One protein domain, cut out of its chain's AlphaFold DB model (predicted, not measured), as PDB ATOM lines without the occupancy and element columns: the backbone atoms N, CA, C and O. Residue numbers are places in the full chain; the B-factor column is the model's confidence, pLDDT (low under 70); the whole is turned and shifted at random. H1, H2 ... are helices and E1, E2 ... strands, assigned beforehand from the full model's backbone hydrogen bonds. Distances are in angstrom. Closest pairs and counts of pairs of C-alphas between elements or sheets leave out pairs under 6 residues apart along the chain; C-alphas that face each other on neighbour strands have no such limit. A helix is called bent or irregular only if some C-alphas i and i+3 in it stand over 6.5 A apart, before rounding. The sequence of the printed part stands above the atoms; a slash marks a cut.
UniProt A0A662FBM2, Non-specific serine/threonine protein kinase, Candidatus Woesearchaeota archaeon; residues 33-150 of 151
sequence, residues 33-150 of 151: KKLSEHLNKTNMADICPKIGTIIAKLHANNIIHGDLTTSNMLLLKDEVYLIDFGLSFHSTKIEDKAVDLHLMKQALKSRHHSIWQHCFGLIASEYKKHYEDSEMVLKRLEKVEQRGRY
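Overview. This is residues 33 to 150 of the 151 residues of the protein "Non-specific serine/threonine protein kinase" of Candidatus Woesearchaeota archaeon (UniProt A0A662FBM2). Three helices, H2, H3 and H4, have their centres in a triangle, H5 crosses H3 on the side away from a small hairpin of two strands, E1 and E2, and that hairpin packs on H2. The short H1 sits beside E1 at one end of the body. The printed part has 118 residues in the order H1 H2 E1 E2 H3 H4 H5, is mostly helix, and its sheet E1 - E2 is antiparallel. It is compact, with a radius of gyration of the C-alphas of 13.1 A and spans of 34 by 30 by 27 A.

Arrangement. Begin with the sheet: E1, residues 73 to 76, and E2, residues 79 to 82, form an antiparallel hairpin, with N 74 and O 81 at 2.9 A and N 81 and O 74 at 2.8 A. Residues 33 to 34 pair antiparallel with residues 74 to 75 of E1. Look next at H1, residues 35 to 41, where the C-alphas of Leu 35 and Met 73 are the closest to E1, at 5.7 A. On E2, the closest C-alphas to H2, residues 44 to 60, are those of Val 80 and Ile 51, 7.1 A apart. H4, residues 116 to 130, touches H2 at a steep tilt of 46 degrees, the same way; their closest C-alphas, Gly 52 and Ile 123, are 4.0 A apart. H3, residues 94 to 111, forms a helical hairpin with H4 at a shallow tilt of 29 degrees, touching it with residues 105 to 109 alone; the closest C-alphas, Leu 108 and Trp 116, are 5.0 A apart. H5, residues 134 to 148, touches residues 94 to 102 of H3 alone, at a steep tilt of 63 degrees; the closest C-alphas, Ala 98 and Leu 141, are 4.7 A apart. H4 and H5 touch only at the corner, and only just, with 3 pairs of C-alphas within 8 A. Every O i to N i+4 pair is within hydrogen-bond range in H3 and H4, against 11 of 13 in H2, 10 of 11 in H5 and 1 of 3 in H1, where 2 of 4 O i to N i+3 pairs are.

Along the chain. Find C-alpha 35 at (115.654, -30.147, 120.565), where H1 begins; it is irregular, with C-alphas 37 and 40 at 7.6 A. H2 is 23.7 A long. Find C-alpha 94 at (105.590, -12.542, 103.741); from there H3 runs 26.0 A. H4 spans 20.9 A, and H5 spans 20.8 A to C-alpha 148 at (122.319, -14.787, 102.329). E1 and E2 are 10.0 A each.

Size, cuts and confidence. The C-alphas farthest apart, Lys 77 and Tyr 150, are 41.4 A apart. The printed part has no cut. The links H2 to E1 and E2 to H3 are long. Look at residues 148 to 150 for pLDDT under 70; the mean of the printed part is 94.6.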
ATOM      1  N   LYS A  33     113.568 -31.705 127.254       95.62
ATOM      2  CA  LYS A  33     114.863 -31.843 126.574       95.62
ATOM      3  C   LYS A  33     114.977 -30.831 125.440       95.62
ATOM      4  O   LYS A  33     114.083 -30.750 124.604       95.62
ATOM      5  N   LYS A  34     116.093 -30.105 125.343       96.00
ATOM      6  CA  LYS A  34     116.339 -29.195 124.210       96.00
ATOM      7  C   LYS A  34     116.406 -29.961 122.891       96.00
ATOM      8  O   LYS A  34     117.204 -30.896 122.755       96.00
ATOM      9  N   LEU A  35     115.624 -29.534 121.896       95.88
ATOM     10  CA  LEU A  35     115.654 -30.147 120.565       95.88
ATOM     11  C   LEU A  35     116.998 -29.937 119.866       95.88
ATOM     12  O   LEU A  35     117.426 -30.802 119.107       95.88
ATOM     13  N   SER A  36     117.715 -28.855 120.164       95.38
ATOM     14  CA  SER A  36     119.060 -28.614 119.631       95.38
ATOM     15  C   SER A  36     120.077 -29.715 119.946       95.38
ATOM     16  O   SER A  36     121.047 -29.852 119.206       95.38
ATOM     17  N   GLU A  37     119.849 -30.505 120.994       94.25
ATOM     18  CA  GLU A  37     120.715 -31.612 121.422       94.25
ATOM     19  C   GLU A  37     120.086 -32.990 121.172       94.25
ATOM     20  O   GLU A  37     120.792 -33.997 121.068       94.25
ATOM     21  N   HIS A  38     118.754 -33.050 121.090       93.44
ATOM     22  CA  HIS A  38     118.013 -34.310 121.119       93.44
ATOM     23  C   HIS A  38     117.257 -34.631 119.833       93.44
ATOM     24  O   HIS A  38     116.894 -35.790 119.663       93.44
ATOM     25  N   LEU A  39     117.056 -33.684 118.909       93.25
ATOM     26  CA  LEU A  39     116.230 -33.911 117.716       93.25
ATOM     27  C   LEU A  39     116.693 -35.133 116.899       93.25
ATOM     28  O   LEU A  39     115.869 -35.982 116.569       93.25
ATOM     29  N   ASN A  40     118.003 -35.305 116.688       91.75
ATOM     30  CA  ASN A  40     118.574 -36.466 115.979       91.75
ATOM     31  C   ASN A  40     118.296 -37.824 116.650       91.75
ATOM     32  O   ASN A  40     118.445 -38.861 116.011       91.75
ATOM     33  N   LYS A  41     117.948 -37.828 117.939       89.56
ATOM     34  CA  LYS A  41     117.672 -39.031 118.743       89.56
ATOM     35  C   LYS A  41     116.170 -39.279 118.924       89.56
ATOM     36  O   LYS A  41     115.792 -40.227 119.603       89.56
ATOM     37  N   THR A  42     115.326 -38.403 118.387       87.94
ATOM     38  CA  THR A  42     113.864 -38.486 118.498       87.94
ATOM     39  C   THR A  42     113.255 -39.075 117.234       87.94
ATOM     40  O   THR A  42     113.919 -39.154 116.197       87.94
ATOM     41  N   ASN A  43     111.979 -39.461 117.290       89.94
ATOM     42  CA  ASN A  43     111.253 -39.830 116.083       89.94
ATOM     43  C   ASN A  43     110.955 -38.574 115.246       89.94
ATOM     44  O   ASN A  43     109.953 -37.889 115.446       89.94
ATOM     45  N   MET A  44     111.835 -38.261 114.296       88.62
ATOM     46  CA  MET A  44     111.680 -37.099 113.413       88.62
ATOM     47  C   MET A  44     110.378 -37.121 112.601       88.62
ATOM     48  O   MET A  44     109.858 -36.052 112.286       88.62
ATOM     49  N   ALA A  45     109.840 -38.312 112.309       91.12
ATOM     50  CA  ALA A  45     108.566 -38.465 111.615       91.12
ATOM     51  C   ALA A  45     107.376 -37.979 112.458       91.12
ATOM     52  O   ALA A  45     106.360 -37.607 111.885       91.12
ATOM     53  N   ASP A  46     107.527 -37.898 113.783       93.56
ATOM     54  CA  ASP A  46     106.502 -37.362 114.681       93.56
ATOM     55  C   ASP A  46     106.789 -35.896 115.040       93.56
ATOM     56  O   ASP A  46     105.889 -35.057 115.055       93.56
ATOM     57  N   ILE A  47     108.056 -35.560 115.315       96.06
ATOM     58  CA  ILE A  47     108.428 -34.246 115.862       96.06
ATOM     59  C   ILE A  47     108.509 -33.154 114.787       96.06
ATOM     60  O   ILE A  47     107.999 -32.053 115.000       96.06
ATOM     61  N   CYS A  48     109.119 -33.421 113.627       96.75
ATOM     62  CA  CYS A  48     109.275 -32.403 112.580       96.75
ATOM     63  C   CYS A  48     107.911 -31.927 112.023       96.75
ATOM     64  O   CYS A  48     107.736 -30.715 111.865       96.75
ATOM     65  N   PRO A  49     106.906 -32.803 111.816       97.62
ATOM     66  CA  PRO A  49     105.540 -32.375 111.510       97.62
ATOM     67  C   PRO A  49     104.940 -31.420 112.548       97.62
ATOM     68  O   PRO A  49     104.457 -30.349 112.184       97.62
ATOM     69  N   LYS A  50     105.056 -31.741 113.847       97.25
ATOM     70  CA  LYS A  50     104.560 -30.876 114.934       97.25
ATOM     71  C   LYS A  50     105.194 -29.486 114.895       97.25
ATOM     72  O   LYS A  50     104.489 -28.492 115.062       97.25
ATOM     73  N   ILE A  51     106.500 -29.404 114.627       97.88
ATOM     74  CA  ILE A  51     107.198 -28.124 114.441       97.88
ATOM     75  C   ILE A  51     106.576 -27.345 113.273       97.88
ATOM     76  O   ILE A  51     106.251 -26.170 113.433       97.88
ATOM     77  N   GLY A  52     106.342 -27.988 112.124       98.19
ATOM     78  CA  GLY A  52     105.686 -27.362 110.969       98.19
ATOM     79  C   GLY A  52     104.301 -26.799 111.291       98.19
ATOM     80  O   GLY A  52     104.021 -25.640 110.974       98.19
ATOM     81  N   THR A  53     103.464 -27.568 111.993       98.06
ATOM     82  CA  THR A  53     102.139 -27.118 112.450       98.06
ATOM     83  C   THR A  53     102.231 -25.933 113.413       98.06
ATOM     84  O   THR A  53     101.445 -24.992 113.306       98.06
ATOM     85  N   ILE A  54     103.183 -25.945 114.354       97.69
ATOM     86  CA  ILE A  54     103.396 -24.836 115.298       97.69
ATOM     87  C   ILE A  54     103.760 -23.551 114.545       97.69
ATOM     88  O   ILE A  54     103.147 -22.512 114.784       97.69
ATOM     89  N   ILE A  55     104.703 -23.620 113.602       98.25
ATOM     90  CA  ILE A  55     105.137 -22.449 112.824       98.25
ATOM     91  C   ILE A  55     103.988 -21.917 111.958       98.25
ATOM     92  O   ILE A  55     103.771 -20.708 111.892       98.25
ATOM     93  N   ALA A  56     103.204 -22.807 111.343       98.12
ATOM     94  CA  ALA A  56     102.020 -22.419 110.579       98.12
ATOM     95  C   ALA A  56     101.016 -21.649 111.442       98.12
ATOM     96  O   ALA A  56     100.557 -20.581 111.042       98.12
ATOM     97  N   LYS A  57     100.734 -22.138 112.656       97.44
ATOM     98  CA  LYS A  57      99.843 -21.461 113.609       97.44
ATOM     99  C   LYS A  57     100.349 -20.073 113.994       97.44
ATOM    100  O   LYS A  57      99.548 -19.140 114.035       97.44
ATOM    101  N   LEU A  58     101.652 -19.920 114.248       97.38
ATOM    102  CA  LEU A  58     102.245 -18.611 114.529       97.38
ATOM    103  C   LEU A  58     102.034 -17.650 113.354       97.38
ATOM    104  O   LEU A  58     101.457 -16.576 113.522       97.38
ATOM    105  N   HIS A  59     102.427 -18.063 112.149       98.06
ATOM    106  CA  HIS A  59     102.380 -17.214 110.960       98.06
ATOM    107  C   HIS A  59     100.951 -16.885 110.507       98.06
ATOM    108  O   HIS A  59     100.705 -15.751 110.094       98.06
ATOM    109  N   ALA A  60     100.006 -17.819 110.650       97.06
ATOM    110  CA  ALA A  60      98.579 -17.586 110.411       97.06
ATOM    111  C   ALA A  60      97.999 -16.524 111.359       97.06
ATOM    112  O   ALA A  60      97.114 -15.763 110.986       97.06
ATOM    113  N   ASN A  61      98.551 -16.417 112.569       96.62
ATOM    114  CA  ASN A  61      98.193 -15.385 113.542       96.62
ATOM    115  C   ASN A  61      99.103 -14.150 113.467       96.62
ATOM    116  O   ASN A  61      99.090 -13.306 114.367       96.62
ATOM    117  N   ASN A  62      99.879 -14.023 112.384       96.81
ATOM    118  CA  ASN A  62     100.815 -12.928 112.149       96.81
ATOM    119  C   ASN A  62     101.807 -12.742 113.303       96.81
ATOM    120  O   ASN A  62     102.142 -11.608 113.634       96.81
ATOM    121  N   ILE A  63     102.228 -13.830 113.949       97.12
ATOM    122  CA  ILE A  63     103.263 -13.844 114.986       97.12
ATOM    123  C   ILE A  63     104.549 -14.349 114.340       97.12
ATOM    124  O   ILE A  63     104.564 -15.442 113.781       97.12
ATOM    125  N   ILE A  64     105.610 -13.557 114.434       97.94
ATOM    126  CA  ILE A  64     106.967 -13.918 114.021       97.94
ATOM    127  C   ILE A  64     107.769 -14.170 115.287       97.94
ATOM    128  O   ILE A  64     107.735 -13.337 116.190       97.94
ATOM    129  N   HIS A  65     108.477 -15.293 115.372       97.06
ATOM    130  CA  HIS A  65     109.288 -15.602 116.546       97.06
ATOM    131  C   HIS A  65     110.573 -14.767 116.579       97.06
ATOM    132  O   HIS A  65     110.981 -14.314 117.645       97.06
ATOM    133  N   GLY A  66     111.231 -14.576 115.431       95.94
ATOM    134  CA  GLY A  66     112.429 -13.736 115.296       95.94
ATOM    135  C   GLY A  66     113.743 -14.409 115.712       95.94
ATOM    136  O   GLY A  66     114.809 -13.910 115.368       95.94
ATOM    137  N   ASP A  67     113.672 -15.560 116.386       96.75
ATOM    138  CA  ASP A  67     114.806 -16.445 116.694       96.75
ATOM    139  C   ASP A  67     114.369 -17.919 116.665       96.75
ATOM    140  O   ASP A  67     114.548 -18.697 117.606       96.75
ATOM    141  N   LEU A  68     113.691 -18.304 115.583       96.12
ATOM    142  CA  LEU A  68     113.096 -19.627 115.443       96.12
ATOM    143  C   LEU A  68     114.170 -20.700 115.192       96.12
ATOM    144  O   LEU A  68     114.481 -21.052 114.054       96.12
ATOM    145  N   THR A  69     114.746 -21.241 116.266       96.94
ATOM    146  CA  THR A  69     115.804 -22.261 116.212       96.94
ATOM    147  C   THR A  69     115.476 -23.465 117.092       96.94
ATOM    148  O   THR A  69     114.697 -23.375 118.035       96.94
ATOM    149  N   THR A  70     116.124 -24.611 116.850       96.38
ATOM    150  CA  THR A  70     115.950 -25.803 117.712       96.38
ATOM    151  C   THR A  70     116.435 -25.604 119.153       96.38
ATOM    152  O   THR A  70     116.089 -26.405 120.020       96.38
ATOM    153  N   SER A  71     117.236 -24.570 119.428       96.19
ATOM    154  CA  SER A  71     117.656 -24.225 120.795       96.19
ATOM    155  C   SER A  71     116.535 -23.562 121.586       96.19
ATOM    156  O   SER A  71     116.503 -23.710 122.806       96.19
ATOM    157  N   ASN A  72     115.600 -22.923 120.880       96.88
ATOM    158  CA  ASN A  72     114.409 -22.286 121.429       96.88
ATOM    159  C   ASN A  72     113.194 -23.227 121.401       96.88
ATOM    160  O   ASN A  72     112.041 -22.800 121.363       96.88
ATOM    161  N   MET A  73     113.454 -24.538 121.445       97.12
ATOM    162  CA  MET A  73     112.427 -25.571 121.491       97.12
ATOM    163  C   MET A  73     112.780 -26.650 122.516       97.12
ATOM    164  O   MET A  73     113.885 -27.206 122.510       97.12
ATOM    165  N   LEU A  74     111.811 -26.986 123.361       96.88
ATOM    166  CA  LEU A  74     111.894 -28.075 124.331       96.88
ATOM    167  C   LEU A  74     110.942 -29.204 123.940       96.88
ATOM    168  O   LEU A  74     109.841 -28.958 123.458       96.88
ATOM    169  N   LEU A  75     111.358 -30.441 124.184       95.56
ATOM    170  CA  LEU A  75     110.554 -31.643 124.015       95.56
ATOM    171  C   LEU A  75     110.211 -32.236 125.378       95.56
ATOM    172  O   LEU A  75     111.106 -32.615 126.136       95.56
ATOM    173  N   LEU A  76     108.920 -32.369 125.660       94.38
ATOM    174  CA  LEU A  76     108.413 -32.999 126.875       94.38
ATOM    175  C   LEU A  76     107.211 -33.874 126.523       94.38
ATOM    176  O   LEU A  76     106.210 -33.358 126.036       94.38
ATOM    177  N   LYS A  77     107.295 -35.184 126.797       90.62
ATOM    178  CA  LYS A  77     106.223 -36.162 126.511       90.62
ATOM    179  C   LYS A  77     105.708 -36.054 125.064       90.62
ATOM    180  O   LYS A  77     104.513 -35.901 124.840       90.62
ATOM    181  N   ASP A  78     106.641 -36.040 124.113       88.38
ATOM    182  CA  ASP A  78     106.408 -35.897 122.666       88.38
ATOM    183  C   ASP A  78     105.806 -34.563 122.206       88.38
ATOM    184  O   ASP A  78     105.520 -34.381 121.023       88.38
ATOM    185  N   GLU A  79     105.657 -33.595 123.105       92.50
ATOM    186  CA  GLU A  79     105.131 -32.271 122.804       92.50
ATOM    187  C   GLU A  79     106.259 -31.249 122.703       92.50
ATOM    188  O   GLU A  79     107.171 -31.221 123.536       92.50
ATOM    189  N   VAL A  80     106.183 -30.398 121.680       95.69
ATOM    190  CA  VAL A  80     107.161 -29.339 121.437       95.69
ATOM    191  C   VAL A  80     106.670 -28.048 122.080       95.69
ATOM    192  O   VAL A  80     105.574 -27.577 121.782       95.69
ATOM    193  N   TYR A  81     107.503 -27.478 122.943       95.62
ATOM    194  CA  TYR A  81     107.285 -26.195 123.592       95.62
ATOM    195  C   TYR A  81     108.236 -25.169 122.996       95.62
ATOM    196  O   TYR A  81     109.445 -25.404 122.951       95.62
ATOM    197  N   LEU A  82     107.697 -24.030 122.570       95.06
ATOM    198  CA  LEU A  82     108.509 -22.881 122.189       95.06
ATOM    199  C   LEU A  82     108.955 -22.109 123.425       95.06
ATOM    200  O   LEU A  82     108.190 -21.915 124.374       95.06
ATOM    201  N   ILE A  83     110.196 -21.651 123.394       93.75
ATOM    202  CA  ILE A  83     110.774 -20.819 124.440       93.75
ATOM    203  C   ILE A  83     111.368 -19.560 123.820       93.75
ATOM    204  O   ILE A  83     111.620 -19.525 122.626       93.75
ATOM    205  N   ASP A  84     111.597 -18.549 124.651       90.38
ATOM    206  CA  ASP A  84     112.242 -17.292 124.267       90.38
ATOM    207  C   ASP A  84     111.557 -16.516 123.125       90.38
ATOM    208  O   ASP A  84     111.952 -16.527 121.964       90.38
ATOM    209  N   PHE A  85     110.539 -15.747 123.499       91.31
ATOM    210  CA  PHE A  85     109.856 -14.812 122.608       91.31
ATOM    211  C   PHE A  85     110.458 -13.394 122.682       91.31
ATOM    212  O   PHE A  85     109.796 -12.429 122.300       91.31
ATOM    213  N   GLY A  86     111.696 -13.230 123.164       89.88
ATOM    214  CA  GLY A  86     112.307 -11.913 123.386       89.88
ATOM    215  C   GLY A  86     112.447 -11.053 122.124       89.88
ATOM    216  O   GLY A  86     112.391  -9.828 122.209       89.88
ATOM    217  N   LEU A  87     112.567 -11.686 120.951       93.44
ATOM    218  CA  LEU A  87     112.686 -11.019 119.645       93.44
ATOM    219  C   LEU A  87     111.421 -11.106 118.786       93.44
ATOM    220  O   LEU A  87     111.437 -10.722 117.617       93.44
ATOM    221  N   SER A  88     110.333 -11.627 119.344       95.19
ATOM    222  CA  SER A  88     109.119 -11.876 118.576       95.19
ATOM    223  C   SER A  88     108.253 -10.628 118.428       95.19
ATOM    224  O   SER A  88     108.248  -9.725 119.267       95.19
ATOM    225  N   PHE A  89     107.517 -10.561 117.323       96.00
ATOM    226  CA  PHE A  89     106.703  -9.404 116.963       96.00
ATOM    227  C   PHE A  89     105.544  -9.800 116.050       96.00
ATOM    228  O   PHE A  89     105.518 -10.886 115.470       96.00
ATOM    229  N   HIS A  90     104.570  -8.901 115.908       97.00
ATOM    230  CA  HIS A  90     103.466  -9.100 114.979       97.00
ATOM    231  C   HIS A  90     103.806  -8.560 113.586       97.00
ATOM    232  O   HIS A  90     104.177  -7.395 113.447       97.00
ATOM    233  N   SER A  91     103.635  -9.380 112.548       97.50
ATOM    234  CA  SER A  91     103.792  -8.947 111.158       97.50
ATOM    235  C   SER A  91     102.960  -9.775 110.186       97.50
ATOM    236  O   SER A  91     102.929 -11.005 110.233       97.50
ATOM    237  N   THR A  92     102.314  -9.080 109.253       97.44
ATOM    238  CA  THR A  92     101.604  -9.683 108.119       97.44
ATOM    239  C   THR A  92     102.529  -9.956 106.933       97.44
ATOM    240  O   THR A  92     102.148 -10.689 106.020       97.44
ATOM    241  N   LYS A  93     103.749  -9.401 106.929       98.12
ATOM    242  CA  LYS A  93     104.652  -9.443 105.776       98.12
ATOM    243  C   LYS A  93     105.140 -10.866 105.505       98.12
ATOM    244  O   LYS A  93     105.681 -11.541 106.376       98.12
ATOM    245  N   ILE A  94     105.046 -11.270 104.240       98.19
ATOM    246  CA  ILE A  94     105.590 -12.542 103.741       98.19
ATOM    247  C   ILE A  94     107.116 -12.616 103.922       98.19
ATOM    248  O   ILE A  94     107.644 -13.700 104.150       98.19
ATOM    249  N   GLU A  95     107.820 -11.477 103.853       97.69
ATOM    250  CA  GLU A  95     109.272 -11.412 104.092       97.69
ATOM    251  C   GLU A  95     109.635 -11.880 105.500       97.69
ATOM    252  O   GLU A  95     110.482 -12.755 105.640       97.69
ATOM    253  N   ASP A  96     108.964 -11.358 106.528       98.12
ATOM    254  CA  ASP A  96     109.305 -11.664 107.920       98.12
ATOM    255  C   ASP A  96     109.051 -13.149 108.229       98.12
ATOM    256  O   ASP A  96     109.901 -13.821 108.805       98.12
ATOM    257  N   LYS A  97     107.939 -13.703 107.723       98.44
ATOM    258  CA  LYS A  97     107.611 -15.141 107.809       98.44
ATOM    259  C   LYS A  97     108.647 -16.014 107.088       98.44
ATOM    260  O   LYS A  97     108.990 -17.103 107.549       98.44
ATOM    261  N   ALA A  98     109.150 -15.553 105.941       98.19
ATOM    262  CA  ALA A  98     110.171 -16.265 105.177       98.19
ATOM    263  C   ALA A  98     111.538 -16.221 105.871       98.19
ATOM    264  O   ALA A  98     112.255 -17.218 105.851       98.19
ATOM    265  N   VAL A  99     111.886 -15.097 106.504       97.75
ATOM    266  CA  VAL A  99     113.091 -14.971 107.332       97.75
ATOM    267  C   VAL A  99     113.005 -15.892 108.551       97.75
ATOM    268  O   VAL A  99     113.974 -16.592 108.833       97.75
ATOM    269  N   ASP A 100     111.851 -15.995 109.208       97.88
ATOM    270  CA  ASP A 100     111.679 -16.887 110.365       97.88
ATOM    271  C   ASP A 100     111.867 -18.370 109.978       97.88
ATOM    272  O   ASP A 100     112.656 -19.099 110.583       97.88
ATOM    273  N   LEU A 101     111.250 -18.816 108.872       98.06
ATOM    274  CA  LEU A 101     111.496 -20.159 108.321       98.06
ATOM    275  C   LEU A 101     112.949 -20.364 107.871       98.06
ATOM    276  O   LEU A 101     113.469 -21.485 107.937       98.06
ATOM    277  N   HIS A 102     113.613 -19.306 107.403       97.50
ATOM    278  CA  HIS A 102     115.023 -19.360 107.044       97.50
ATOM    279  C   HIS A 102     115.894 -19.649 108.269       97.50
ATOM    280  O   HIS A 102     116.749 -20.532 108.188       97.50
ATOM    281  N   LEU A 103     115.649 -18.979 109.402       97.25
ATOM    282  CA  LEU A 103     116.352 -19.234 110.666       97.25
ATOM    283  C   LEU A 103     116.211 -20.699 111.087       97.25
ATOM    284  O   LEU A 103     117.216 -21.366 111.344       97.25
ATOM    285  N   MET A 104     114.994 -21.240 111.022       97.88
ATOM    286  CA  MET A 104     114.731 -22.647 111.327       97.88
ATOM    287  C   MET A 104     115.531 -23.587 110.413       97.88
ATOM    288  O   MET A 104     116.192 -24.522 110.879       97.88
ATOM    289  N   LYS A 105     115.536 -23.323 109.101       97.69
ATOM    290  CA  LYS A 105     116.299 -24.109 108.120       97.69
ATOM    291  C   LYS A 105     117.806 -24.045 108.375       97.69
ATOM    292  O   LYS A 105     118.484 -25.066 108.251       97.69
ATOM    293  N   GLN A 106     118.340 -22.876 108.731       96.31
ATOM    294  CA  GLN A 106     119.759 -22.711 109.066       96.31
ATOM    295  C   GLN A 106     120.125 -23.433 110.361       96.31
ATOM    296  O   GLN A 106     121.138 -24.130 110.406       96.31
ATOM    297  N   ALA A 107     119.272 -23.352 111.385       96.00
ATOM    298  CA  ALA A 107     119.468 -24.076 112.634       96.00
ATOM    299  C   ALA A 107     119.542 -25.594 112.401       96.00
ATOM    300  O   ALA A 107     120.404 -26.262 112.975       96.00
ATOM    301  N   LEU A 108     118.694 -26.137 111.516       97.00
ATOM    302  CA  LEU A 108     118.760 -27.544 111.108       97.00
ATOM    303  C   LEU A 108     120.052 -27.867 110.352       97.00
ATOM    304  O   LEU A 108     120.714 -28.839 110.694       97.00
ATOM    305  N   LYS A 109     120.445 -27.057 109.361       95.81
ATOM    306  CA  LYS A 109     121.692 -27.272 108.603       95.81
ATOM    307  C   LYS A 109     122.929 -27.269 109.503       95.81
ATOM    308  O   LYS A 109     123.823 -28.081 109.299       95.81
ATOM    309  N   SER A 110     122.970 -26.365 110.481       94.19
ATOM    310  CA  SER A 110     124.113 -26.186 111.377       94.19
ATOM    311  C   SER A 110     124.216 -27.290 112.433       94.19
ATOM    312  O   SER A 110     125.284 -27.872 112.597       94.19
ATOM    313  N   ARG A 111     123.125 -27.596 113.149       93.88
ATOM    314  CA  ARG A 111     123.154 -28.531 114.293       93.88
ATOM    315  C   ARG A 111     122.753 -29.960 113.940       93.88
ATOM    316  O   ARG A 111     123.227 -30.903 114.562       93.88
ATOM    317  N   HIS A 112     121.905 -30.126 112.930       93.62
ATOM    318  CA  HIS A 112     121.265 -31.395 112.566       93.62
ATOM    319  C   HIS A 112     121.629 -31.797 111.130       93.62
ATOM    320  O   HIS A 112     120.786 -32.243 110.350       93.62
ATOM    321  N   HIS A 113     122.904 -31.612 110.770       92.06
ATOM    322  CA  HIS A 113     123.420 -31.706 109.397       92.06
ATOM    323  C   HIS A 113     123.144 -33.049 108.696       92.06
ATOM    324  O   HIS A 113     123.118 -33.104 107.471       92.06
ATOM    325  N   SER A 114     122.965 -34.142 109.439       93.12
ATOM    326  CA  SER A 114     122.692 -35.465 108.869       93.12
ATOM    327  C   SER A 114     121.229 -35.649 108.462       93.12
ATOM    328  O   SER A 114     120.946 -36.447 107.575       93.12
ATOM    329  N   ILE A 115     120.302 -34.907 109.079       93.81
ATOM    330  CA  ILE A 115     118.853 -35.087 108.897       93.81
ATOM    331  C   ILE A 115     118.134 -33.839 108.371       93.81
ATOM    332  O   ILE A 115     116.929 -33.885 108.121       93.81
ATOM    333  N   TRP A 116     118.837 -32.712 108.206       96.44
ATOM    334  CA  TRP A 116     118.209 -31.409 107.965       96.44
ATOM    335  C   TRP A 116     117.289 -31.388 106.740       96.44
ATOM    336  O   TRP A 116     116.225 -30.779 106.805       96.44
ATOM    337  N   GLN A 117     117.668 -32.049 105.638       96.50
ATOM    338  CA  GLN A 117     116.864 -32.105 104.410       96.50
ATOM    339  C   GLN A 117     115.520 -32.770 104.668       96.50
ATOM    340  O   GLN A 117     114.478 -32.229 104.302       96.50
ATOM    341  N   HIS A 118     115.558 -33.929 105.320       96.38
ATOM    342  CA  HIS A 118     114.366 -34.705 105.603       96.38
ATOM    343  C   HIS A 118     113.477 -33.987 106.623       96.38
ATOM    344  O   HIS A 118     112.299 -33.764 106.355       96.38
ATOM    345  N   CYS A 119     114.049 -33.522 107.740       97.00
ATOM    346  CA  CYS A 119     113.276 -32.817 108.764       97.00
ATOM    347  C   CYS A 119     112.679 -31.505 108.236       97.00
ATOM    348  O   CYS A 119     111.499 -31.242 108.455       97.00
ATOM    349  N   PHE A 120     113.443 -30.702 107.483       98.00
ATOM    350  CA  PHE A 120     112.897 -29.483 106.883       98.00
ATOM    351  C   PHE A 120     111.826 -29.796 105.832       98.00
ATOM    352  O   PHE A 120     110.854 -29.057 105.728       98.00
ATOM    353  N   GLY A 121     111.961 -30.895 105.083       98.06
ATOM    354  CA  GLY A 121     110.925 -31.370 104.165       98.06
ATOM    355  C   GLY A 121     109.604 -31.673 104.878       98.06
ATOM    356  O   GLY A 121     108.552 -31.223 104.427       98.06
ATOM    357  N   LEU A 122     109.660 -32.362 106.023       98.12
ATOM    358  CA  LEU A 122     108.487 -32.637 106.864       98.12
ATOM    359  C   LEU A 122     107.880 -31.348 107.438       98.12
ATOM    360  O   LEU A 122     106.674 -31.138 107.320       98.12
ATOM    361  N   ILE A 123     108.717 -30.455 107.981       98.38
ATOM    362  CA  ILE A 123     108.292 -29.143 108.498       98.38
ATOM    363  C   ILE A 123     107.595 -28.336 107.401       98.38
ATOM    364  O   ILE A 123     106.497 -27.834 107.615       98.38
ATOM    365  N   ALA A 124     108.208 -28.217 106.222       98.19
ATOM    366  CA  ALA A 124     107.662 -27.446 105.112       98.19
ATOM    367  C   ALA A 124     106.362 -28.058 104.571       98.19
ATOM    368  O   ALA A 124     105.463 -27.319 104.178       98.19
ATOM    369  N   SER A 125     106.253 -29.390 104.560       98.06
ATOM    370  CA  SER A 125     105.032 -30.097 104.165       98.06
ATOM    371  C   SER A 125     103.869 -29.777 105.106       98.06
ATOM    372  O   SER A 125     102.819 -29.334 104.645       98.06
ATOM    373  N   GLU A 126     104.062 -29.908 106.422       97.94
ATOM    374  CA  GLU A 126     103.017 -29.559 107.393       97.94
ATOM    375  C   GLU A 126     102.715 -28.065 107.424       97.94
ATOM    376  O   GLU A 126     101.554 -27.661 107.501       97.94
ATOM    377  N   TYR A 127     103.742 -27.229 107.278       98.44
ATOM    378  CA  TYR A 127     103.560 -25.789 107.178       98.44
ATOM    379  C   TYR A 127     102.645 -25.411 106.003       98.44
ATOM    380  O   TYR A 127     101.782 -24.547 106.151       98.44
ATOM    381  N   LYS A 128     102.774 -26.100 104.858       97.94
ATOM    382  CA  LYS A 128     101.885 -25.905 103.703       97.94
ATOM    383  C   LYS A 128     100.436 -26.282 103.978       97.94
ATOM    384  O   LYS A 128      99.534 -25.577 103.545       97.94
ATOM    385  N   LYS A 129     100.208 -27.387 104.687       97.38
ATOM    386  CA  LYS A 129      98.855 -27.888 104.979       97.38
ATOM    387  C   LYS A 129      98.081 -26.983 105.933       97.38
ATOM    388  O   LYS A 129      96.858 -26.935 105.864       97.38
ATOM    389  N   HIS A 130      98.786 -26.301 106.833       96.06
ATOM    390  CA  HIS A 130      98.178 -25.577 107.948       96.06
ATOM    391  C   HIS A 130      98.221 -24.048 107.823       96.06
ATOM    392  O   HIS A 130      97.764 -23.363 108.738       96.06
ATOM    393  N   TYR A 131      98.745 -23.501 106.722       97.19
ATOM    394  CA  TYR A 131      98.750 -22.060 106.477       97.19
ATOM    395  C   TYR A 131      98.495 -21.728 105.002       97.19
ATOM    396  O   TYR A 131      99.202 -22.208 104.117       97.19
ATOM    397  N   GLU A 132      97.502 -20.878 104.742       96.12
ATOM    398  CA  GLU A 132      97.032 -20.539 103.390       96.12
ATOM    399  C   GLU A 132      98.098 -19.847 102.526       96.12
ATOM    400  O   GLU A 132      98.342 -20.263 101.396       96.12
ATOM    401  N   ASP A 133      98.835 -18.873 103.073       96.44
ATOM    402  CA  ASP A 133      99.871 -18.145 102.320       96.44
ATOM    403  C   ASP A 133     101.215 -18.882 102.280       96.44
ATOM    404  O   ASP A 133     102.244 -18.326 101.871       96.44
ATOM    405  N   SER A 134     101.252 -20.131 102.743       97.00
ATOM    406  CA  SER A 134     102.480 -20.914 102.873       97.00
ATOM    407  C   SER A 134     103.274 -20.996 101.569       97.00
ATOM    408  O   SER A 134     104.501 -20.900 101.597       97.00
ATOM    409  N   GLU A 135     102.602 -21.104 100.421       97.06
ATOM    410  CA  GLU A 135     103.256 -21.111  99.114       97.06
ATOM    411  C   GLU A 135     103.997 -19.808  98.821       97.06
ATOM    412  O   GLU A 135     105.123 -19.840  98.319       97.06
ATOM    413  N   MET A 136     103.396 -18.658  99.142       97.62
ATOM    414  CA  MET A 136     104.032 -17.353  98.953       97.62
ATOM    415  C   MET A 136     105.245 -17.211  99.870       97.62
ATOM    416  O   MET A 136     106.302 -16.763  99.418       97.62
ATOM    417  N   VAL A 137     105.127 -17.653 101.127       98.25
ATOM    418  CA  VAL A 137     106.243 -17.652 102.083       98.25
ATOM    419  C   VAL A 137     107.378 -18.559 101.617       98.25
ATOM    420  O   VAL A 137     108.531 -18.141 101.639       98.25
ATOM    421  N   LEU A 138     107.090 -19.770 101.140       97.62
ATOM    422  CA  LEU A 138     108.124 -20.709 100.692       97.62
ATOM    423  C   LEU A 138     108.795 -20.266  99.385       97.62
ATOM    424  O   LEU A 138     110.017 -20.341  99.279       97.62
ATOM    425  N   LYS A 139     108.040 -19.703  98.434       97.19
ATOM    426  CA  LYS A 139     108.625 -19.039  97.253       97.19
ATOM    427  C   LYS A 139     109.510 -17.861  97.662       97.19
ATOM    428  O   LYS A 139     110.540 -17.595  97.042       97.19
ATOM    429  N   ARG A 140     109.120 -17.119  98.704       97.44
ATOM    430  CA  ARG A 140     109.918 -16.000  99.209       97.44
ATOM    431  C   ARG A 140     111.177 -16.471  99.936       97.44
ATOM    432  O   ARG A 140     112.228 -15.863  99.739       97.44
ATOM    433  N   LEU A 141     111.097 -17.566 100.687       97.12
ATOM    434  CA  LEU A 141     112.225 -18.205 101.364       97.12
ATOM    435  C   LEU A 141     113.366 -18.518 100.387       97.12
ATOM    436  O   LEU A 141     114.517 -18.232 100.701       97.12
ATOM    437  N   GLU A 142     113.068 -19.017  99.184       95.00
ATOM    438  CA  GLU A 142     114.088 -19.269  98.152       95.00
ATOM    439  C   GLU A 142     114.873 -17.997  97.783       95.00
ATOM    440  O   GLU A 142     116.096 -18.030  97.632       95.00
ATOM    441  N   LYS A 143     114.195 -16.843  97.707       94.44
ATOM    442  CA  LYS A 143     114.834 -15.542  97.437       94.44
ATOM    443  C   LYS A 143     115.656 -15.045  98.627       94.44
ATOM    444  O   LYS A 143     116.724 -14.467  98.425       94.44
ATOM    445  N   VAL A 144     115.176 -15.257  99.855       93.19
ATOM    446  CA  VAL A 144     115.922 -14.939 101.086       93.19
ATOM    447  C   VAL A 144     117.212 -15.766 101.150       93.19
ATOM    448  O   VAL A 144     118.281 -15.216 101.409       93.19
ATOM    449  N   GLU A 145     117.145 -17.057 100.809       90.44
ATOM    450  CA  GLU A 145     118.310 -17.951 100.772       90.44
ATOM    451  C   GLU A 145     119.380 -17.508  99.770       90.44
ATOM    452  O   GLU A 145     120.568 -17.628 100.064       90.44
ATOM    453  N   GLN A 146     118.985 -16.996  98.603       86.12
ATOM    454  CA  GLN A 146     119.939 -16.502  97.608       86.12
ATOM    455  C   GLN A 146     120.700 -15.278  98.122       86.12
ATOM    456  O   GLN A 146     121.916 -15.220  97.985       86.12
ATOM    457  N   ARG A 147     120.019 -14.333  98.782       80.88
ATOM    458  CA  ARG A 147     120.643 -13.106  99.312       80.88
ATOM    459  C   ARG A 147     121.653 -13.380 100.425       80.88
ATOM    460  O   ARG A 147     122.658 -12.686 100.509       80.88
ATOM    461  N   GLY A 148     121.405 -14.394 101.254       64.75
ATOM    462  CA  GLY A 148     122.319 -14.787 102.329       64.75
ATOM    463  C   GLY A 148     123.635 -15.411 101.851       64.75
ATOM    464  O   GLY A 148     124.583 -15.452 102.624       64.75
ATOM    465  N   ARG A 149     123.713 -15.884 100.595       57.66
ATOM    466  CA  ARG A 149     124.927 -16.482 100.001       57.66
ATOM    467  C   ARG A 149     125.886 -15.465  99.378       57.66
ATOM    468  O   ARG A 149     127.006 -15.835  99.052       57.66
ATOM    469  N   TYR A 150     125.447 -14.223  99.183       44.22
ATOM    470  CA  TYR A 150     126.254 -13.142  98.599       44.22
ATOM    471  C   TYR A 150     126.824 -12.192  99.666       44.22
ATOM    472  O   TYR A 150     127.043 -11.014  99.387       44.22
TER     473      TYR A 150